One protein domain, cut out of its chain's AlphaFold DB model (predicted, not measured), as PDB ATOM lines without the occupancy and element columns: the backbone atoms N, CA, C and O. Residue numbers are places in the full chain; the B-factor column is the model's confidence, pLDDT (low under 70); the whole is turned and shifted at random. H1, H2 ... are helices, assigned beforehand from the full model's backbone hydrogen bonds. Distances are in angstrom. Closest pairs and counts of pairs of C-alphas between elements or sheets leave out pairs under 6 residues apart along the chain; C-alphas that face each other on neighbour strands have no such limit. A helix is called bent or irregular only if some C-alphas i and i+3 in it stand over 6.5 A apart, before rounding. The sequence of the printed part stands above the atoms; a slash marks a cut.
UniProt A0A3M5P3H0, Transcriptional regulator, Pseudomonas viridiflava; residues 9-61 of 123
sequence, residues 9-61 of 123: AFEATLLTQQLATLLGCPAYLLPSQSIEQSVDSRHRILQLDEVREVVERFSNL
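Overview. This is residues 9 to 61 of the 123 residues of the protein "Transcriptional regulator" of Pseudomonas viridiflava (UniProt A0A3M5P3H0). Three separate helices are set loosely about a long link: H1 lies at one end of an elongated outline, and H2 and H3 make a corner with each other on the other side of the link. The link, residues 24 to 38, leaves H1, runs through the middle and reaches H2 at the far end, from which H3 turns back. The printed part has 53 residues, with three named helices in the order H1, H2, H3 and no named strand; the class is all helix. It is loose, with a radius of gyration of the C-alphas of 12.7 A, and spans 38 by 24 by 16 A.

Along the chain. The longest helix, H1, holds residues 9 to 23 and measures 21.5 A from C-alpha 9 at (-24.494, -7.156, -52.507) to C-alpha 23 at (-36.526, -5.540, -34.820). H2, residues 39 to 46, measures 10.6 A. H3, residues 49 to 60, measures 18.0 A and ends with C-alpha 60 at (-21.120, -11.897, -29.255). H3 is neither bent nor irregular, but only just: C-alphas 56 and 59 are 6.1 A apart.

Arrangement. H1 is apart from both H2 and H3. H2 and H3 are close but not clearly touching, with 2 pairs of C-alphas within 8 A; the closest C-alphas, those of Leu 46 and Arg 52, are 5.9 A apart. Their lines stand about perpendicular, at 86 degrees. Every O i to N i+4 pair is within hydrogen-bond range in H1 and H2; in H3 this holds for 3 of 8, beside 7 of 9 O i to N i+3 pairs.

Size, cuts and confidence. The two C-alphas farthest apart, those of Leu 22 and Asp 40, are 37.6 A apart. The printed part has no cut. The link from H1 to H2 is long, with 15 residues, and that from H2 to H3 is tight, with 2. The mean pLDDT of the printed part is 86.0; residues 9 to 10 and residue 34 are under 70.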
ATOM      1  N   ALA A   9     -24.789  -7.943 -53.708       62.19
ATOM      2  CA  ALA A   9     -24.494  -7.156 -52.507       62.19
ATOM      3  C   ALA A   9     -25.712  -6.349 -52.034       62.19
ATOM      4  O   ALA A   9     -25.870  -6.098 -50.837       62.19
ATOM      5  N   PHE A  10     -26.573  -5.962 -52.978       68.81
ATOM      6  CA  PHE A  10     -27.770  -5.179 -52.732       68.81
ATOM      7  C   PHE A  10     -28.828  -5.971 -51.953       68.81
ATOM      8  O   PHE A  10     -29.329  -5.475 -50.948       68.81
ATOM      9  N   GLU A  11     -29.124  -7.214 -52.338       74.06
ATOM     10  CA  GLU A  11     -30.187  -8.020 -51.731       74.06
ATOM     11  C   GLU A  11     -29.874  -8.390 -50.279       74.06
ATOM     12  O   GLU A  11     -30.719  -8.220 -49.402       74.06
ATOM     13  N   ALA A  12     -28.651  -8.846 -49.984       77.00
ATOM     14  CA  ALA A  12     -28.265  -9.176 -48.608       77.00
ATOM     15  C   ALA A  12     -28.243  -7.934 -47.702       77.00
ATOM     16  O   ALA A  12     -28.617  -7.999 -46.526       77.00
ATOM     17  N   THR A  13     -27.834  -6.795 -48.261       83.62
ATOM     18  CA  THR A  13     -27.854  -5.506 -47.570       83.62
ATOM     19  C   THR A  13     -29.288  -5.074 -47.267       83.62
ATOM     20  O   THR A  13     -29.589  -4.744 -46.119       83.62
ATOM     21  N   LEU A  14     -30.184  -5.154 -48.253       86.19
ATOM     22  CA  LEU A  14     -31.596  -4.811 -48.106       86.19
ATOM     23  C   LEU A  14     -32.290  -5.700 -47.068       86.19
ATOM     24  O   LEU A  14     -32.944  -5.178 -46.171       86.19
ATOM     25  N   LEU A  15     -32.097  -7.022 -47.136       86.81
ATOM     26  CA  LEU A  15     -32.666  -7.964 -46.167       86.81
ATOM     27  C   LEU A  15     -32.163  -7.690 -44.745       86.81
ATOM     28  O   LEU A  15     -32.945  -7.723 -43.797       86.81
ATOM     29  N   THR A  16     -30.872  -7.372 -44.589       88.75
ATOM     30  CA  THR A  16     -30.313  -7.003 -43.279       88.75
ATOM     31  C   THR A  16     -30.971  -5.735 -42.740       88.75
ATOM     32  O   THR A  16     -31.333  -5.688 -41.567       88.75
ATOM     33  N   GLN A  17     -31.125  -4.710 -43.581       91.25
ATOM     34  CA  GLN A  17     -31.740  -3.445 -43.181       91.25
ATOM     35  C   GLN A  17     -33.215  -3.628 -42.820       91.25
ATOM     36  O   GLN A  17     -33.631  -3.180 -41.757       91.25
ATOM     37  N   GLN A  18     -33.985  -4.344 -43.643       93.50
ATOM     38  CA  GLN A  18     -35.395  -4.637 -43.375       93.50
ATOM     39  C   GLN A  18     -35.575  -5.396 -42.058       93.50
ATOM     40  O   GLN A  18     -36.430  -5.032 -41.252       93.50
ATOM     41  N   LEU A  19     -34.745  -6.412 -41.809       92.25
ATOM     42  CA  LEU A  19     -34.777  -7.152 -40.551       92.25
ATOM     43  C   LEU A  19     -34.460  -6.242 -39.356       92.25
ATOM     44  O   LEU A  19     -35.159  -6.291 -38.348       92.25
ATOM     45  N   ALA A  20     -33.445  -5.387 -39.475       93.81
ATOM     46  CA  ALA A  20     -33.074  -4.448 -38.423       93.81
ATOM     47  C   ALA A  20     -34.196  -3.434 -38.130       93.81
ATOM     48  O   ALA A  20     -34.499  -3.174 -36.967       93.81
ATOM     49  N   THR A  21     -34.874  -2.932 -39.170       95.69
ATOM     50  CA  THR A  21     -36.061  -2.076 -39.031       95.69
ATOM     51  C   THR A  21     -37.190  -2.792 -38.297       95.69
ATOM     52  O   THR A  21     -37.756  -2.224 -37.367       95.69
ATOM     53  N   LEU A  22     -37.500  -4.038 -38.668       96.69
ATOM     54  CA  LEU A  22     -38.553  -4.828 -38.019       96.69
ATOM     55  C   LEU A  22     -38.252  -5.116 -36.541       96.69
ATOM     56  O   LEU A  22     -39.172  -5.173 -35.731       96.69
ATOM     57  N   LEU A  23     -36.976  -5.282 -36.189       94.19
ATOM     58  CA  LEU A  23     -36.526  -5.540 -34.820       94.19
ATOM     59  C   LEU A  23     -36.254  -4.263 -34.008       94.19
ATOM     60  O   LEU A  23     -35.963  -4.357 -32.817       94.19
ATOM     61  N   GLY A  24     -36.317  -3.081 -34.630       95.75
ATOM     62  CA  GLY A  24     -35.996  -1.810 -33.977       95.75
ATOM     63  C   GLY A  24     -34.537  -1.710 -33.512       95.75
ATOM     64  O   GLY A  24     -34.264  -1.097 -32.482       95.75
ATOM     65  N   CYS A  25     -33.598  -2.329 -34.233       93.62
ATOM     66  CA  CYS A  25     -32.184  -2.393 -33.857       93.62
ATOM     67  C   CYS A  25     -31.267  -1.830 -34.962       93.62
ATOM     68  O   CYS A  25     -31.684  -1.715 -36.114       93.62
ATOM     69  N   PRO A  26     -30.003  -1.479 -34.655       92.44
ATOM     70  CA  PRO A  26     -29.048  -1.078 -35.685       92.44
ATOM     71  C   PRO A  26     -28.668  -2.248 -36.607       92.44
ATOM     72  O   PRO A  26     -28.579  -3.401 -36.178       92.44
ATOM     73  N   ALA A  27     -28.388  -1.936 -37.875       91.38
ATOM     74  CA  ALA A  27     -27.829  -2.871 -38.847       91.38
ATOM     75  C   ALA A  27     -26.313  -2.671 -38.976       91.38
ATOM     76  O   ALA A  27     -25.854  -1.572 -39.273       91.38
ATOM     77  N   TYR A  28     -25.545  -3.754 -38.836       89.81
ATOM     78  CA  TYR A  28     -24.105  -3.767 -39.108       89.81
ATOM     79  C   TYR A  28     -23.836  -4.553 -40.396       89.81
ATOM     80  O   TYR A  28     -24.083  -5.764 -40.474       89.81
ATOM     81  N   LEU A  29     -23.380  -3.861 -41.440       87.50
ATOM     82  CA  LEU A  29     -23.058  -4.438 -42.748       87.50
ATOM     83  C   LEU A  29     -21.560  -4.714 -42.821       87.50
ATOM     84  O   LEU A  29     -20.780  -3.885 -42.385       87.50
ATOM     85  N   LEU A  30     -21.167  -5.871 -43.357       86.00
ATOM     86  CA  LEU A  30     -19.754  -6.220 -43.512       86.00
ATOM     87  C   LEU A  30     -19.252  -5.646 -44.850       86.00
ATOM     88  O   LEU A  30     -19.724  -6.127 -45.886       86.00
ATOM     89  N   PRO A  31     -18.328  -4.666 -44.859       80.56
ATOM     90  CA  PRO A  31     -17.825  -4.047 -46.085       80.56
ATOM     91  C   PRO A  31     -16.761  -4.938 -46.747       80.56
ATOM     92  O   PRO A  31     -15.571  -4.650 -46.749       80.56
ATOM     93  N   SER A  32     -17.185  -6.090 -47.263       78.75
ATOM     94  CA  SER A  32     -16.323  -7.046 -47.965       78.75
ATOM     95  C   SER A  32     -17.157  -7.943 -48.884       78.75
ATOM     96  O   SER A  32     -18.369  -8.114 -48.702       78.75
ATOM     97  N   GLN A  33     -16.503  -8.505 -49.899       73.06
ATOM     98  CA  GLN A  33     -17.079  -9.519 -50.775       73.06
ATOM     99  C   GLN A  33     -16.975 -10.916 -50.144       73.06
ATOM    100  O   GLN A  33     -16.148 -11.192 -49.283       73.06
ATOM    101  N   SER A  34     -17.847 -11.824 -50.578       69.75
ATOM    102  CA  SER A  34     -17.947 -13.167 -49.988       69.75
ATOM    103  C   SER A  34     -16.799 -14.104 -50.392       69.75
ATOM    104  O   SER A  34     -16.448 -15.010 -49.636       69.75
ATOM    105  N   ILE A  35     -16.205 -13.890 -51.570       72.00
ATOM    106  CA  ILE A  35     -15.076 -14.668 -52.094       72.00
ATOM    107  C   ILE A  35     -13.972 -13.687 -52.496       72.00
ATOM    108  O   ILE A  35     -14.154 -12.873 -53.397       72.00
ATOM    109  N   GLU A  36     -12.827 -13.768 -51.819       77.62
ATOM    110  CA  GLU A  36     -11.677 -12.882 -52.035       77.62
ATOM    111  C   GLU A  36     -10.648 -13.517 -52.945       77.62
ATOM    112  O   GLU A  36     -10.258 -14.633 -52.657       77.62
ATOM    113  N   GLN A  37     -10.114 -12.783 -53.927       71.94
ATOM    114  CA  GLN A  37      -9.187 -13.279 -54.964       71.94
ATOM    115  C   GLN A  37      -7.842 -13.848 -54.481       71.94
ATOM    116  O   GLN A  37      -7.071 -14.332 -55.304       71.94
ATOM    117  N   SER A  38      -7.509 -13.745 -53.197       79.12
ATOM    118  CA  SER A  38      -6.357 -14.431 -52.612       79.12
ATOM    119  C   SER A  38      -6.444 -14.458 -51.091       79.12
ATOM    120  O   SER A  38      -7.163 -13.670 -50.464       79.12
ATOM    121  N   VAL A  39      -5.663 -15.351 -50.478       80.12
ATOM    122  CA  VAL A  39      -5.499 -15.397 -49.019       80.12
ATOM    123  C   VAL A  39      -4.902 -14.082 -48.505       80.12
ATOM    124  O   VAL A  39      -5.380 -13.559 -47.499       80.12
ATOM    125  N   ASP A  40      -3.942 -13.498 -49.223       84.88
ATOM    126  CA  ASP A  40      -3.343 -12.207 -48.866       84.88
ATOM    127  C   ASP A  40      -4.339 -11.048 -48.956       84.88
ATOM    128  O   ASP A  40      -4.382 -10.204 -48.063       84.88
ATOM    129  N   SER A  41      -5.179 -11.011 -49.999       83.56
ATOM    130  CA  SER A  41      -6.240 -10.004 -50.127       83.56
ATOM    131  C   SER A  41      -7.225 -10.104 -48.972       83.56
ATOM    132  O   SER A  41      -7.516  -9.096 -48.331       83.56
ATOM    133  N   ARG A  42      -7.642 -11.323 -48.616       84.25
ATOM    134  CA  ARG A  42      -8.471 -11.555 -47.432       84.25
ATOM    135  C   ARG A  42      -7.796 -11.059 -46.153       84.25
ATOM    136  O   ARG A  42      -8.454 -10.426 -45.334       84.25
ATOM    137  N   HIS A  43      -6.508 -11.345 -45.956       87.50
ATOM    138  CA  HIS A  43      -5.783 -10.873 -44.774       87.50
ATOM    139  C   HIS A  43      -5.736  -9.350 -44.707       87.50
ATOM    140  O   HIS A  43      -6.024  -8.810 -43.645       87.50
ATOM    141  N   ARG A  44      -5.447  -8.670 -45.824       88.50
ATOM    142  CA  ARG A  44      -5.455  -7.202 -45.899       88.50
ATOM    143  C   ARG A  44      -6.821  -6.617 -45.558       88.50
ATOM    144  O   ARG A  44      -6.894  -5.708 -44.742       88.50
ATOM    145  N   ILE A  45      -7.892  -7.169 -46.123       85.62
ATOM    146  CA  ILE A  45      -9.261  -6.692 -45.889       85.62
ATOM    147  C   ILE A  45      -9.658  -6.865 -44.422       85.62
ATOM    148  O   ILE A  45     -10.242  -5.964 -43.834       85.62
ATOM    149  N   LEU A  46      -9.266  -7.973 -43.786       88.19
ATOM    150  CA  LEU A  46      -9.499  -8.193 -42.355       88.19
ATOM    151  C   LEU A  46      -8.736  -7.224 -41.435       88.19
ATOM    152  O   LEU A  46      -9.065  -7.161 -40.254       88.19
ATOM    153  N   GLN A  47      -7.719  -6.512 -41.936       91.31
ATOM    154  CA  GLN A  47      -7.024  -5.465 -41.177       91.31
ATOM    155  C   GLN A  47      -7.679  -4.082 -41.317       91.31
ATOM    156  O   GLN A  47      -7.276  -3.168 -40.604       91.31
ATOM    157  N   LEU A  48      -8.658  -3.901 -42.213       91.12
ATOM    158  CA  LEU A  48      -9.385  -2.635 -42.331       91.12
ATOM    159  C   LEU A  48     -10.277  -2.437 -41.102       91.12
ATOM    160  O   LEU A  48     -11.021  -3.345 -40.726       91.12
ATOM    161  N   ASP A  49     -10.230  -1.248 -40.499       92.00
ATOM    162  CA  ASP A  49     -10.951  -0.951 -39.254       92.00
ATOM    163  C   ASP A  49     -12.459  -1.210 -39.371       92.00
ATOM    164  O   ASP A  49     -13.041  -1.877 -38.516       92.00
ATOM    165  N   GLU A  50     -13.066  -0.778 -40.477       86.75
ATOM    166  CA  GLU A  50     -14.491  -0.974 -40.779       86.75
ATOM    167  C   GLU A  50     -14.895  -2.454 -40.913       86.75
ATOM    168  O   GLU A  50     -16.010  -2.844 -40.567       86.75
ATOM    169  N   VAL A  51     -13.985  -3.312 -41.381       89.00
ATOM    170  CA  VAL A  51     -14.217  -4.759 -41.480       89.00
ATOM    171  C   VAL A  51     -14.051  -5.396 -40.108       89.00
ATOM    172  O   VAL A  51     -14.885  -6.204 -39.688       89.00
ATOM    173  N   ARG A  52     -12.981  -5.032 -39.399       90.81
ATOM    174  CA  ARG A  52     -12.651  -5.569 -38.080       90.81
ATOM    175  C   ARG A  52     -13.766  -5.306 -37.074       90.81
ATOM    176  O   ARG A  52     -14.170  -6.245 -36.392       90.81
ATOM    177  N   GLU A  53     -14.321  -4.094 -37.054       90.56
ATOM    178  CA  GLU A  53     -15.424  -3.727 -36.159       90.56
ATOM    179  C   GLU A  53     -16.617  -4.691 -36.292       90.56
ATOM    180  O   GLU A  53     -17.203  -5.135 -35.304       90.56
ATOM    181  N   VAL A  54     -16.978  -5.060 -37.522       90.25
ATOM    182  CA  VAL A  54     -18.113  -5.953 -37.786       90.25
ATOM    183  C   VAL A  54     -17.758  -7.406 -37.475       90.25
ATOM    184  O   VAL A  54     -18.586  -8.140 -36.933       90.25
ATOM    185  N   VAL A  55     -16.532  -7.832 -37.790       89.56
ATOM    186  CA  VAL A  55     -16.055  -9.201 -37.541       89.56
ATOM    187  C   VAL A  55     -15.958  -9.501 -36.045       89.56
ATOM    188  O   VAL A  55     -16.348 -10.588 -35.619       89.56
ATOM    189  N   GLU A  56     -15.488  -8.558 -35.230       91.50
ATOM    190  CA  GLU A  56     -15.364  -8.736 -33.777       91.50
ATOM    191  C   GLU A  56     -16.723  -8.988 -33.108       91.50
ATOM    192  O   GLU A  56     -16.823  -9.794 -32.175       91.50
ATOM    193  N   ARG A  57     -17.805  -8.409 -33.648       90.25
ATOM    194  CA  ARG A  57     -19.180  -8.628 -33.164       90.25
ATOM    195  C   ARG A  57     -19.649 -10.075 -33.310       90.25
ATOM    196  O   ARG A  57     -20.535 -10.483 -32.564       90.25
ATOM    197  N   PHE A  58     -19.057 -10.874 -34.205       89.06
ATOM    198  CA  PHE A  58     -19.445 -12.280 -34.385       89.06
ATOM    199  C   PHE A  58     -19.241 -13.121 -33.121       89.06
ATOM    200  O   PHE A  58     -19.981 -14.078 -32.906       89.06
ATOM    201  N   SER A  59     -18.278 -12.750 -32.274       89.94
ATOM    202  CA  SER A  59     -18.032 -13.425 -30.994       89.94
ATOM    203  C   SER A  59     -19.171 -13.259 -29.979       89.94
ATOM    204  O   SER A  59     -19.297 -14.079 -29.074       89.94
ATOM    205  N   ASN A  60     -20.029 -12.252 -30.164       90.62
ATOM    206  CA  ASN A  60     -21.120 -11.897 -29.255       90.62
ATOM    207  C   ASN A  60     -22.508 -12.298 -29.789       90.62
ATOM    208  O   ASN A  60     -23.528 -11.870 -29.246       90.62
ATOM    209  N   LEU A  61     -22.579 -13.079 -30.874       90.00
ATOM    210  CA  LEU A  61     -23.853 -13.519 -31.445       90.00
ATOM    211  C   LEU A  61     -24.523 -14.568 -30.552       90.00
ATOM    212  O   LEU A  61     -23.949 -15.616 -30.269       90.00
TER     213      LEU A  61